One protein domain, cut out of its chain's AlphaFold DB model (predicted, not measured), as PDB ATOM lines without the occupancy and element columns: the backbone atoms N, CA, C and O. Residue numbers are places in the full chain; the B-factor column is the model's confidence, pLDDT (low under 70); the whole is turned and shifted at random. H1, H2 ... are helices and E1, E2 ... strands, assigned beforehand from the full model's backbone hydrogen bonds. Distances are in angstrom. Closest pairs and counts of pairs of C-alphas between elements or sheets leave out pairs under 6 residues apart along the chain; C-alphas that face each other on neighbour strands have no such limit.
ATOM      1  N   CYS A 164     -39.160 -11.580 -33.223       96.88
ATOM      2  CA  CYS A 164     -39.637 -11.603 -34.592       96.88
ATOM      3  C   CYS A 164     -39.246 -12.932 -35.241       96.88
ATOM      4  O   CYS A 164     -38.088 -13.335 -35.207       96.88
ATOM      5  N   HIS A 165     -40.207 -13.586 -35.879       97.06
ATOM      6  CA  HIS A 165     -39.996 -14.858 -36.551       97.06
ATOM      7  C   HIS A 165     -39.016 -14.760 -37.730       97.06
ATOM      8  O   HIS A 165     -38.341 -15.734 -38.028       97.06
ATOM      9  N   GLY A 166     -38.939 -13.604 -38.400       96.69
ATOM     10  CA  GLY A 166     -38.083 -13.425 -39.577       96.69
ATOM     11  C   GLY A 166     -36.654 -12.974 -39.276       96.69
ATOM     12  O   GLY A 166     -35.741 -13.372 -39.988       96.69
ATOM     13  N   CYS A 167     -36.449 -12.138 -38.252       97.19
ATOM     14  CA  CYS A 167     -35.148 -11.509 -37.980       97.19
ATOM     15  C   CYS A 167     -34.683 -11.600 -36.522       97.19
ATOM     16  O   CYS A 167     -33.698 -10.966 -36.160       97.19
ATOM     17  N   GLU A 168     -35.411 -12.323 -35.671       96.94
ATOM     18  CA  GLU A 168     -35.078 -12.609 -34.267       96.94
ATOM     19  C   GLU A 168     -34.953 -11.410 -33.312       96.94
ATOM     20  O   GLU A 168     -34.756 -11.603 -32.109       96.94
ATOM     21  N   ARG A 169     -35.131 -10.175 -33.791       95.56
ATOM     22  CA  ARG A 169     -35.192  -8.991 -32.925       95.56
ATOM     23  C   ARG A 169     -36.356  -9.093 -31.940       95.56
ATOM     24  O   ARG A 169     -37.393  -9.664 -32.275       95.56
ATOM     25  N   GLU A 170     -36.218  -8.478 -30.773       94.69
ATOM     26  CA  GLU A 170     -37.301  -8.372 -29.794       94.69
ATOM     27  C   GLU A 170     -38.563  -7.752 -30.416       94.69
ATOM     28  O   GLU A 170     -38.550  -6.644 -30.962       94.69
ATOM     29  N   GLU A 171     -39.670  -8.491 -30.368       93.44
ATOM     30  CA  GLU A 171     -40.914  -8.113 -31.029       93.44
ATOM     31  C   GLU A 171     -42.128  -8.724 -30.326       93.44
ATOM     32  O   GLU A 171     -42.052  -9.818 -29.781       93.44
ATOM     33  N   ASP A 172     -43.252  -8.023 -30.349       92.06
ATOM     34  CA  ASP A 172     -44.544  -8.448 -29.795       92.06
ATOM     35  C   ASP A 172     -45.706  -8.209 -30.773       92.06
ATOM     36  O   ASP A 172     -46.815  -8.709 -30.564       92.06
ATOM     37  N   ARG A 173     -45.445  -7.503 -31.882       91.50
ATOM     38  CA  ARG A 173     -46.389  -7.351 -32.987       91.50
ATOM     39  C   ARG A 173     -46.762  -8.712 -33.566       91.50
ATOM     40  O   ARG A 173     -45.906  -9.518 -33.934       91.50
ATOM     41  N   MET A 174     -48.065  -8.925 -33.708       91.81
ATOM     42  CA  MET A 174     -48.626 -10.098 -34.363       91.81
ATOM     43  C   MET A 174     -48.912  -9.815 -35.833       91.81
ATOM     44  O   MET A 174     -49.484  -8.785 -36.181       91.81
ATOM     45  N   GLY A 175     -48.574 -10.773 -36.682       92.88
ATOM     46  CA  GLY A 175     -48.957 -10.826 -38.085       92.88
ATOM     47  C   GLY A 175     -49.329 -12.248 -38.484       92.88
ATOM     48  O   GLY A 175     -49.426 -13.148 -37.646       92.88
ATOM     49  N   LYS A 176     -49.556 -12.463 -39.776       94.00
ATOM     50  CA  LYS A 176     -49.816 -13.793 -40.334       94.00
ATOM     51  C   LYS A 176     -48.612 -14.259 -41.140       94.00
ATOM     52  O   LYS A 176     -47.788 -13.459 -41.562       94.00
ATOM     53  N   CYS A 177     -48.532 -15.562 -41.361       96.25
ATOM     54  CA  CYS A 177     -47.653 -16.124 -42.376       96.25
ATOM     55  C   CYS A 177     -47.915 -15.455 -43.737       96.25
ATOM     56  O   CYS A 177     -49.063 -15.374 -44.171       96.25
ATOM     57  N   GLY A 178     -46.851 -15.042 -44.429       95.88
ATOM     58  CA  GLY A 178     -46.939 -14.411 -45.750       95.88
ATOM     59  C   GLY A 178     -47.328 -15.359 -46.891       95.88
ATOM     60  O   GLY A 178     -47.531 -14.919 -48.017       95.88
ATOM     61  N   MET A 179     -47.446 -16.666 -46.634       95.94
ATOM     62  CA  MET A 179     -47.946 -17.613 -47.630       95.94
ATOM     63  C   MET A 179     -49.471 -17.516 -47.732       95.94
ATOM     64  O   MET A 179     -50.184 -17.847 -46.783       95.94
ATOM     65  N   GLU A 180     -49.974 -17.164 -48.915       92.19
ATOM     66  CA  GLU A 180     -51.407 -17.125 -49.231       92.19
ATOM     67  C   GLU A 180     -52.129 -18.387 -48.745       92.19
ATOM     68  O   GLU A 180     -51.701 -19.495 -49.045       92.19
ATOM     69  N   GLY A 181     -53.207 -18.247 -47.968       89.44
ATOM     70  CA  GLY A 181     -53.986 -19.359 -47.401       89.44
ATOM     71  C   GLY A 181     -53.375 -20.037 -46.163       89.44
ATOM     72  O   GLY A 181     -53.893 -21.059 -45.713       89.44
ATOM     73  N   CYS A 182     -52.243 -19.556 -45.639       93.06
ATOM     74  CA  CYS A 182     -51.716 -19.988 -44.347       93.06
ATOM     75  C   CYS A 182     -52.139 -18.989 -43.265       93.06
ATOM     76  O   CYS A 182     -51.636 -17.875 -43.192       93.06
ATOM     77  N   GLU A 183     -53.041 -19.398 -42.377       91.31
ATOM     78  CA  GLU A 183     -53.539 -18.536 -41.294       91.31
ATOM     79  C   GLU A 183     -52.749 -18.685 -39.985       91.31
ATOM     80  O   GLU A 183     -53.311 -18.563 -38.892       91.31
ATOM     81  N   LEU A 184     -51.473 -19.065 -40.057       93.00
ATOM     82  CA  LEU A 184     -50.649 -19.149 -38.854       93.00
ATOM     83  C   LEU A 184     -50.304 -17.735 -38.381       93.00
ATOM     84  O   LEU A 184     -49.793 -16.931 -39.156       93.00
ATOM     85  N   VAL A 185     -50.588 -17.455 -37.110       93.62
ATOM     86  CA  VAL A 185     -50.222 -16.200 -36.447       93.62
ATOM     87  C   VAL A 185     -48.757 -16.271 -36.028       93.62
ATOM     88  O   VAL A 185     -48.328 -17.227 -35.378       93.62
ATOM     89  N   LEU A 186     -47.990 -15.254 -36.401       95.06
ATOM     90  CA  LEU A 186     -46.569 -15.123 -36.113       95.06
ATOM     91  C   LEU A 186     -46.320 -13.831 -35.339       95.06
ATOM     92  O   LEU A 186     -46.990 -12.829 -35.566       95.06
ATOM     93  N   VAL A 187     -45.306 -13.843 -34.477       95.50
ATOM     94  CA  VAL A 187     -44.715 -12.602 -33.971       95.50
ATOM     95  C   VAL A 187     -43.794 -12.075 -35.065       95.50
ATOM     96  O   VAL A 187     -42.805 -12.735 -35.380       95.50
ATOM     97  N   VAL A 188     -44.131 -10.948 -35.690       96.12
ATOM     98  CA  VAL A 188     -43.394 -10.394 -36.836       96.12
ATOM     99  C   VAL A 188     -43.375  -8.877 -36.802       96.12
ATOM    100  O   VAL A 188     -44.402  -8.217 -36.625       96.12
ATOM    101  N   CYS A 189     -42.192  -8.319 -37.037       95.06
ATOM    102  CA  CYS A 189     -42.053  -6.894 -37.252       95.06
ATOM    103  C   CYS A 189     -42.586  -6.468 -38.619       95.06
ATOM    104  O   CYS A 189     -42.747  -7.291 -39.515       95.06
ATOM    105  N   GLU A 190     -42.793  -5.164 -38.791       94.31
ATOM    106  CA  GLU A 190     -43.222  -4.567 -40.063       94.31
ATOM    107  C   GLU A 190     -42.284  -4.934 -41.223       94.31
ATOM    108  O   GLU A 190     -42.738  -5.357 -42.279       94.31
ATOM    109  N   ALA A 191     -40.965  -4.904 -41.000       96.69
ATOM    110  CA  ALA A 191     -39.980  -5.285 -42.016       96.69
ATOM    111  C   ALA A 191     -40.045  -6.773 -42.429       96.69
ATOM    112  O   ALA A 191     -39.498  -7.147 -43.465       96.69
ATOM    113  N   CYS A 192     -40.695  -7.632 -41.637       97.00
ATOM    114  CA  CYS A 192     -40.835  -9.068 -41.893       97.00
ATOM    115  C   CYS A 192     -42.290  -9.492 -42.154       97.00
ATOM    116  O   CYS A 192     -42.597 -10.678 -42.049       97.00
ATOM    117  N   GLU A 193     -43.194  -8.565 -42.483       91.94
ATOM    118  CA  GLU A 193     -44.638  -8.830 -42.581       91.94
ATOM    119  C   GLU A 193     -45.012  -9.970 -43.549       91.94
ATOM    120  O   GLU A 193     -45.966 -10.704 -43.298       91.94
ATOM    121  N   SER A 194     -44.214 -10.185 -44.597       93.12
ATOM    122  CA  SER A 194     -44.444 -11.226 -45.612       93.12
ATOM    123  C   SER A 194     -43.648 -12.517 -45.385       93.12
ATOM    124  O   SER A 194     -43.566 -13.360 -46.281       93.12
ATOM    125  N   VAL A 195     -43.030 -12.702 -44.215       96.56
ATOM    126  CA  VAL A 195     -42.231 -13.903 -43.941       96.56
ATOM    127  C   VAL A 195     -43.114 -15.154 -43.876       96.56
ATOM    128  O   VAL A 195     -44.211 -15.155 -43.308       96.56
ATOM    129  N   LYS A 196     -42.637 -16.257 -44.458       97.25
ATOM    130  CA  LYS A 196     -43.280 -17.567 -44.304       97.25
ATOM    131  C   LYS A 196     -42.953 -18.156 -42.934       97.25
ATOM    132  O   LYS A 196     -41.865 -17.953 -42.415       97.25
ATOM    133  N   CYS A 197     -43.868 -18.948 -42.386       95.75
ATOM    134  CA  CYS A 197     -43.672 -19.608 -41.093       95.75
ATOM    135  C   CYS A 197     -42.617 -20.729 -41.083       95.75
ATOM    136  O   CYS A 197     -42.167 -21.143 -40.019       95.75
ATOM    137  N   CYS A 198     -42.298 -21.285 -42.252       96.31
ATOM    138  CA  CYS A 198     -41.166 -22.179 -42.493       96.31
ATOM    139  C   CYS A 198     -40.980 -22.366 -44.008       96.31
ATOM    140  O   CYS A 198     -41.816 -21.927 -44.807       96.31
ATOM    141  N   SER A 199     -39.902 -23.049 -44.394       95.38
ATOM    142  CA  SER A 199     -39.548 -23.341 -45.789       95.38
ATOM    143  C   SER A 199     -40.612 -24.158 -46.526       95.38
ATOM    144  O   SER A 199     -40.945 -23.818 -47.656       95.38
ATOM    145  N   SER A 200     -41.207 -25.162 -45.874       96.25
ATOM    146  CA  SER A 200     -42.203 -26.060 -46.479       96.25
ATOM    147  C   SER A 200     -43.614 -25.443 -46.586       96.25
ATOM    148  O   SER A 200     -44.610 -26.129 -46.849       96.25
ATOM    149  N   CYS A 201     -43.772 -24.160 -46.237       95.88
ATOM    150  CA  CYS A 201     -45.082 -23.526 -46.212       95.88
ATOM    151  C   CYS A 201     -45.562 -23.206 -47.631       95.88
ATOM    152  O   CYS A 201     -44.975 -22.387 -48.346       95.88
ATOM    153  N   GLY A 202     -46.693 -23.812 -47.992       93.69
ATOM    154  CA  GLY A 202     -47.306 -23.673 -49.310       93.69
ATOM    155  C   GLY A 202     -47.152 -24.906 -50.191       93.69
ATOM    156  O   GLY A 202     -47.867 -24.980 -51.190       93.69
ATOM    157  N   ASP A 203     -46.312 -25.864 -49.791       95.38
ATOM    158  CA  ASP A 203     -46.081 -27.111 -50.516       95.38
ATOM    159  C   ASP A 203     -47.389 -27.860 -50.767       95.38
ATOM    160  O   ASP A 203     -48.300 -27.886 -49.927       95.38
ATOM    161  N   LYS A 204     -47.480 -28.474 -51.945       94.75
ATOM    162  CA  LYS A 204     -48.648 -29.229 -52.394       94.75
ATOM    163  C   LYS A 204     -48.275 -30.690 -52.618       94.75
ATOM    164  O   LYS A 204     -47.133 -30.993 -52.948       94.75
ATOM    165  N   ASP A 205     -49.231 -31.584 -52.411       91.88
ATOM    166  CA  ASP A 205     -49.104 -32.983 -52.811       91.88
ATOM    167  C   ASP A 205     -49.272 -33.157 -54.332       91.88
ATOM    168  O   ASP A 205     -49.596 -32.215 -55.058       91.88
ATOM    169  N   GLU A 206     -49.094 -34.390 -54.813       92.88
ATOM    170  CA  GLU A 206     -49.264 -34.767 -56.227       92.88
ATOM    171  C   GLU A 206     -50.663 -34.443 -56.785       92.88
ATOM    172  O   GLU A 206     -50.845 -34.323 -57.992       92.88
ATOM    173  N   LYS A 207     -51.664 -34.273 -55.908       93.62
ATOM    174  CA  LYS A 207     -53.047 -33.919 -56.260       93.62
ATOM    175  C   LYS A 207     -53.304 -32.409 -56.161       93.62
ATOM    176  O   LYS A 207     -54.455 -31.981 -56.228       93.62
ATOM    177  N   GLY A 208     -52.262 -31.598 -55.966       90.62
ATOM    178  CA  GLY A 208     -52.346 -30.143 -55.852       90.62
ATOM    179  C   GLY A 208     -52.937 -29.637 -54.529       90.62
ATOM    180  O   GLY A 208     -53.197 -28.436 -54.402       90.62
ATOM    181  N   ARG A 209     -53.150 -30.507 -53.535       90.50
ATOM    182  CA  ARG A 209     -53.688 -30.133 -52.220       90.50
ATOM    183  C   ARG A 209     -52.559 -29.632 -51.336       90.50
ATOM    184  O   ARG A 209     -51.483 -30.217 -51.306       90.50
ATOM    185  N   ARG A 210     -52.808 -28.559 -50.588       90.44
ATOM    186  CA  ARG A 210     -51.813 -28.013 -49.663       90.44
ATOM    187  C   ARG A 210     -51.505 -29.005 -48.538       90.44
ATOM    188  O   ARG A 210     -52.413 -29.459 -47.843       90.44
ATOM    189  N   ASN A 211     -50.217 -29.237 -48.316       90.56
ATOM    190  CA  ASN A 211     -49.705 -30.005 -47.194       90.56
ATOM    191  C   ASN A 211     -49.671 -29.165 -45.911       90.56
ATOM    192  O   ASN A 211     -49.527 -27.939 -45.933       90.56
ATOM    193  N   VAL A 212     -49.764 -29.842 -44.765       90.75
ATOM    194  CA  VAL A 212     -49.444 -29.235 -43.467       90.75
ATOM    195  C   VAL A 212     -47.944 -28.937 -43.446       90.75
ATOM    196  O   VAL A 212     -47.157 -29.836 -43.730       90.75
ATOM    197  N   CYS A 213     -47.544 -27.700 -43.134       94.62
ATOM    198  CA  CYS A 213     -46.123 -27.339 -43.064       94.62
ATOM    199  C   CYS A 213     -45.394 -28.099 -41.946       94.62
ATOM    200  O   CYS A 213     -46.020 -28.513 -40.968       94.62
ATOM    201  N   ASP A 214     -44.066 -28.174 -42.025       95.06
ATOM    202  CA  ASP A 214     -43.227 -28.741 -40.964       95.06
ATOM    203  C   ASP A 214     -43.456 -28.076 -39.613       95.06
ATOM    204  O   ASP A 214     -43.590 -28.761 -38.606       95.06
ATOM    205  N   CYS A 215     -43.614 -26.754 -39.604       94.25
ATOM    206  CA  CYS A 215     -43.908 -25.991 -38.400       94.25
ATOM    207  C   CYS A 215     -45.155 -26.472 -37.639       94.25
ATOM    208  O   CYS A 215     -45.147 -26.656 -36.422       94.25
ATOM    209  N   GLU A 216     -46.244 -26.698 -38.368       92.94
ATOM    210  CA  GLU A 216     -47.506 -27.175 -37.816       92.94
ATOM    211  C   GLU A 216     -47.411 -28.661 -37.474       92.94
ATOM    212  O   GLU A 216     -47.903 -29.062 -36.424       92.94
ATOM    213  N   ARG A 217     -46.740 -29.471 -38.309       93.25
ATOM    214  CA  ARG A 217     -46.494 -30.892 -38.023       93.25
ATOM    215  C   ARG A 217     -45.742 -31.071 -36.710       93.25
ATOM    216  O   ARG A 217     -46.174 -31.858 -35.879       93.25
ATOM    217  N   GLN A 218     -44.662 -30.320 -36.509       93.69
ATOM    218  CA  GLN A 218     -43.857 -30.364 -35.290       93.69
ATOM    219  C   GLN A 218     -44.670 -29.942 -34.065       93.69
ATOM    220  O   GLN A 218     -44.610 -30.612 -33.039       93.69
ATOM    221  N   ARG A 219     -45.483 -28.883 -34.172       93.31
ATOM    222  CA  ARG A 219     -46.346 -28.458 -33.062       93.31
ATOM    223  C   ARG A 219     -47.407 -29.506 -32.722       93.31
ATOM    224  O   ARG A 219     -47.587 -29.825 -31.551       93.31
ATOM    225  N   GLU A 220     -48.112 -30.037 -33.721       93.06
ATOM    226  CA  GLU A 220     -49.121 -31.082 -33.506       93.06
ATOM    227  C   GLU A 220     -48.478 -32.363 -32.955       93.06
ATOM    228  O   GLU A 220     -49.026 -32.969 -32.041       93.06
ATOM    229  N   PHE A 221     -47.295 -32.744 -33.438       92.56
ATOM    230  CA  PHE A 221     -46.544 -33.872 -32.894       92.56
ATOM    231  C   PHE A 221     -46.110 -33.624 -31.444       92.56
ATOM    232  O   PHE A 221     -46.276 -34.500 -30.604       92.56
ATOM    233  N   GLY A 222     -45.628 -32.425 -31.109       90.38
ATOM    234  CA  GLY A 222     -45.278 -32.068 -29.731       90.38
ATOM    235  C   GLY A 222     -46.483 -32.083 -28.783       90.38
ATOM    236  O   GLY A 222     -46.360 -32.488 -27.632       90.38
ATOM    237  N   LEU A 223     -47.666 -31.696 -29.267       89.62
ATOM    238  CA  LEU A 223     -48.903 -31.760 -28.486       89.62
ATOM    239  C   LEU A 223     -49.448 -33.179 -28.347       89.62
ATOM    240  O   LEU A 223     -49.961 -33.535 -27.291       89.62
ATOM    241  N   TRP A 224     -49.424 -33.975 -29.410       90.75
ATOM    242  CA  TRP A 224     -50.236 -35.188 -29.482       90.75
ATOM    243  C   TRP A 224     -49.431 -36.475 -29.654       90.75
ATOM    244  O   TRP A 224     -50.009 -37.554 -29.537       90.75
ATOM    245  N   GLY A 225     -48.125 -36.394 -29.880       88.81
ATOM    246  CA  GLY A 225     -47.292 -37.527 -30.270       88.81
ATOM    247  C   GLY A 225     -47.676 -38.091 -31.641       88.81
ATOM    248  O   GLY A 225     -48.363 -37.448 -32.439       88.81
ATOM    249  N   SER A 226     -47.250 -39.325 -31.905       86.88
ATOM    250  CA  SER A 226     -47.491 -40.033 -33.172       86.88
ATOM    251  C   SER A 226     -48.968 -40.345 -33.442       86.88
ATOM    252  O   SER A 226     -49.376 -40.386 -34.600       86.88
ATOM    253  N   GLU A 227     -49.782 -40.525 -32.401       83.38
ATOM    254  CA  GLU A 227     -51.208 -40.873 -32.529       83.38
ATOM    255  C   GLU A 227     -52.092 -39.688 -32.961       83.38
ATOM    256  O   GLU A 227     -53.227 -39.871 -33.415       83.38
ATOM    257  N   GLY A 228     -51.583 -38.456 -32.837       86.00
ATOM    258  CA  GLY A 228     -52.337 -37.244 -33.143       86.00
ATOM    259  C   GLY A 228     -53.514 -36.991 -32.186       86.00
ATOM    260  O   GLY A 228     -53.833 -37.783 -31.301       86.00
ATOM    261  N   MET A 229     -54.207 -35.861 -32.363       83.25
ATOM    262  CA  MET A 229     -55.309 -35.456 -31.472       83.25
ATOM    263  C   MET A 229     -56.465 -36.474 -31.433       83.25
ATOM    264  O   MET A 229     -57.155 -36.592 -30.426       83.25
ATOM    265  N   LYS A 230     -56.680 -37.229 -32.522       80.94
ATOM    266  CA  LYS A 230     -57.735 -38.255 -32.610       80.94
ATOM    267  C   LYS A 230     -57.487 -39.454 -31.687       80.94
ATOM    268  O   LYS A 230     -58.446 -40.148 -31.368       80.94
ATOM    269  N   GLY A 231     -56.241 -39.680 -31.265       71.88
ATOM    270  CA  GLY A 231     -55.899 -40.709 -30.283       71.88
ATOM    271  C   GLY A 231     -56.367 -40.380 -28.863       71.88
ATOM    272  O   GLY A 231     -56.447 -41.271 -28.023       71.88
ATOM    273  N   VAL A 232     -56.733 -39.121 -28.579       75.19
ATOM    274  CA  VAL A 232     -57.183 -38.707 -27.245       75.19
ATOM    275  C   VAL A 232     -58.621 -39.178 -27.002       75.19
ATOM    276  O   VAL A 232     -59.584 -38.629 -27.545       75.19
ATOM    277  N   LYS A 233     -58.771 -40.214 -26.173       73.06
ATOM    278  CA  LYS A 233     -60.071 -40.774 -25.777       73.06
ATOM    279  C   LYS A 233     -60.842 -39.800 -24.871       73.06
ATOM    280  O   LYS A 233     -60.253 -39.029 -24.124       73.06
TER     281      LYS A 233
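What this domain is: This is residues 164 to 233 of the 263 residues of the protein "Rhodanese domain-containing protein" of Botryotinia fuckeliana (strain T4) (UniProt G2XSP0). This domain has little regular structure: a two-stranded hairpin, E1 and E2, lies toward one end of a flat, loop-rich body and a single helix, H1, toward the other, with the long loop 188 to 213 between them. The printed part has 70 residues, in the order E1, E2, H1; the sheet is antiparallel. The class is mixed, with only 17 residues in named elements. The whole is loose, with a radius of gyration of the C-alphas of 14.1 A and spans of 41 by 30 by 15 A.

How they stand to each other: E1, residues 174 to 176, and E2, residues 185 to 187, form an antiparallel hairpin, their directions 134 degrees apart. C-alphas 176 and 185 face each other at 4.6 A. N 175 and O 186 are within hydrogen-bond range at 2.8 A. H1, residues 214 to 224, is apart from E1. Every O i to N i+4 pair in H1 is within hydrogen-bond range.

Where its parts are: E1 begins at C-alpha 174 (-48.626, -10.098, -34.363) and measures 7.1 A; E2 measures 7.0 A. H1 measures 14.9 A and ends at C-alpha 224 (-50.236, -35.188, -29.482).

The domain as a whole: The C-alphas farthest apart, of Ala 191 and Lys 233, are 43.9 A apart. The printed part has no cut. E2 to H1 is a long link of 26 residues. No printed residue is under 70 in pLDDT.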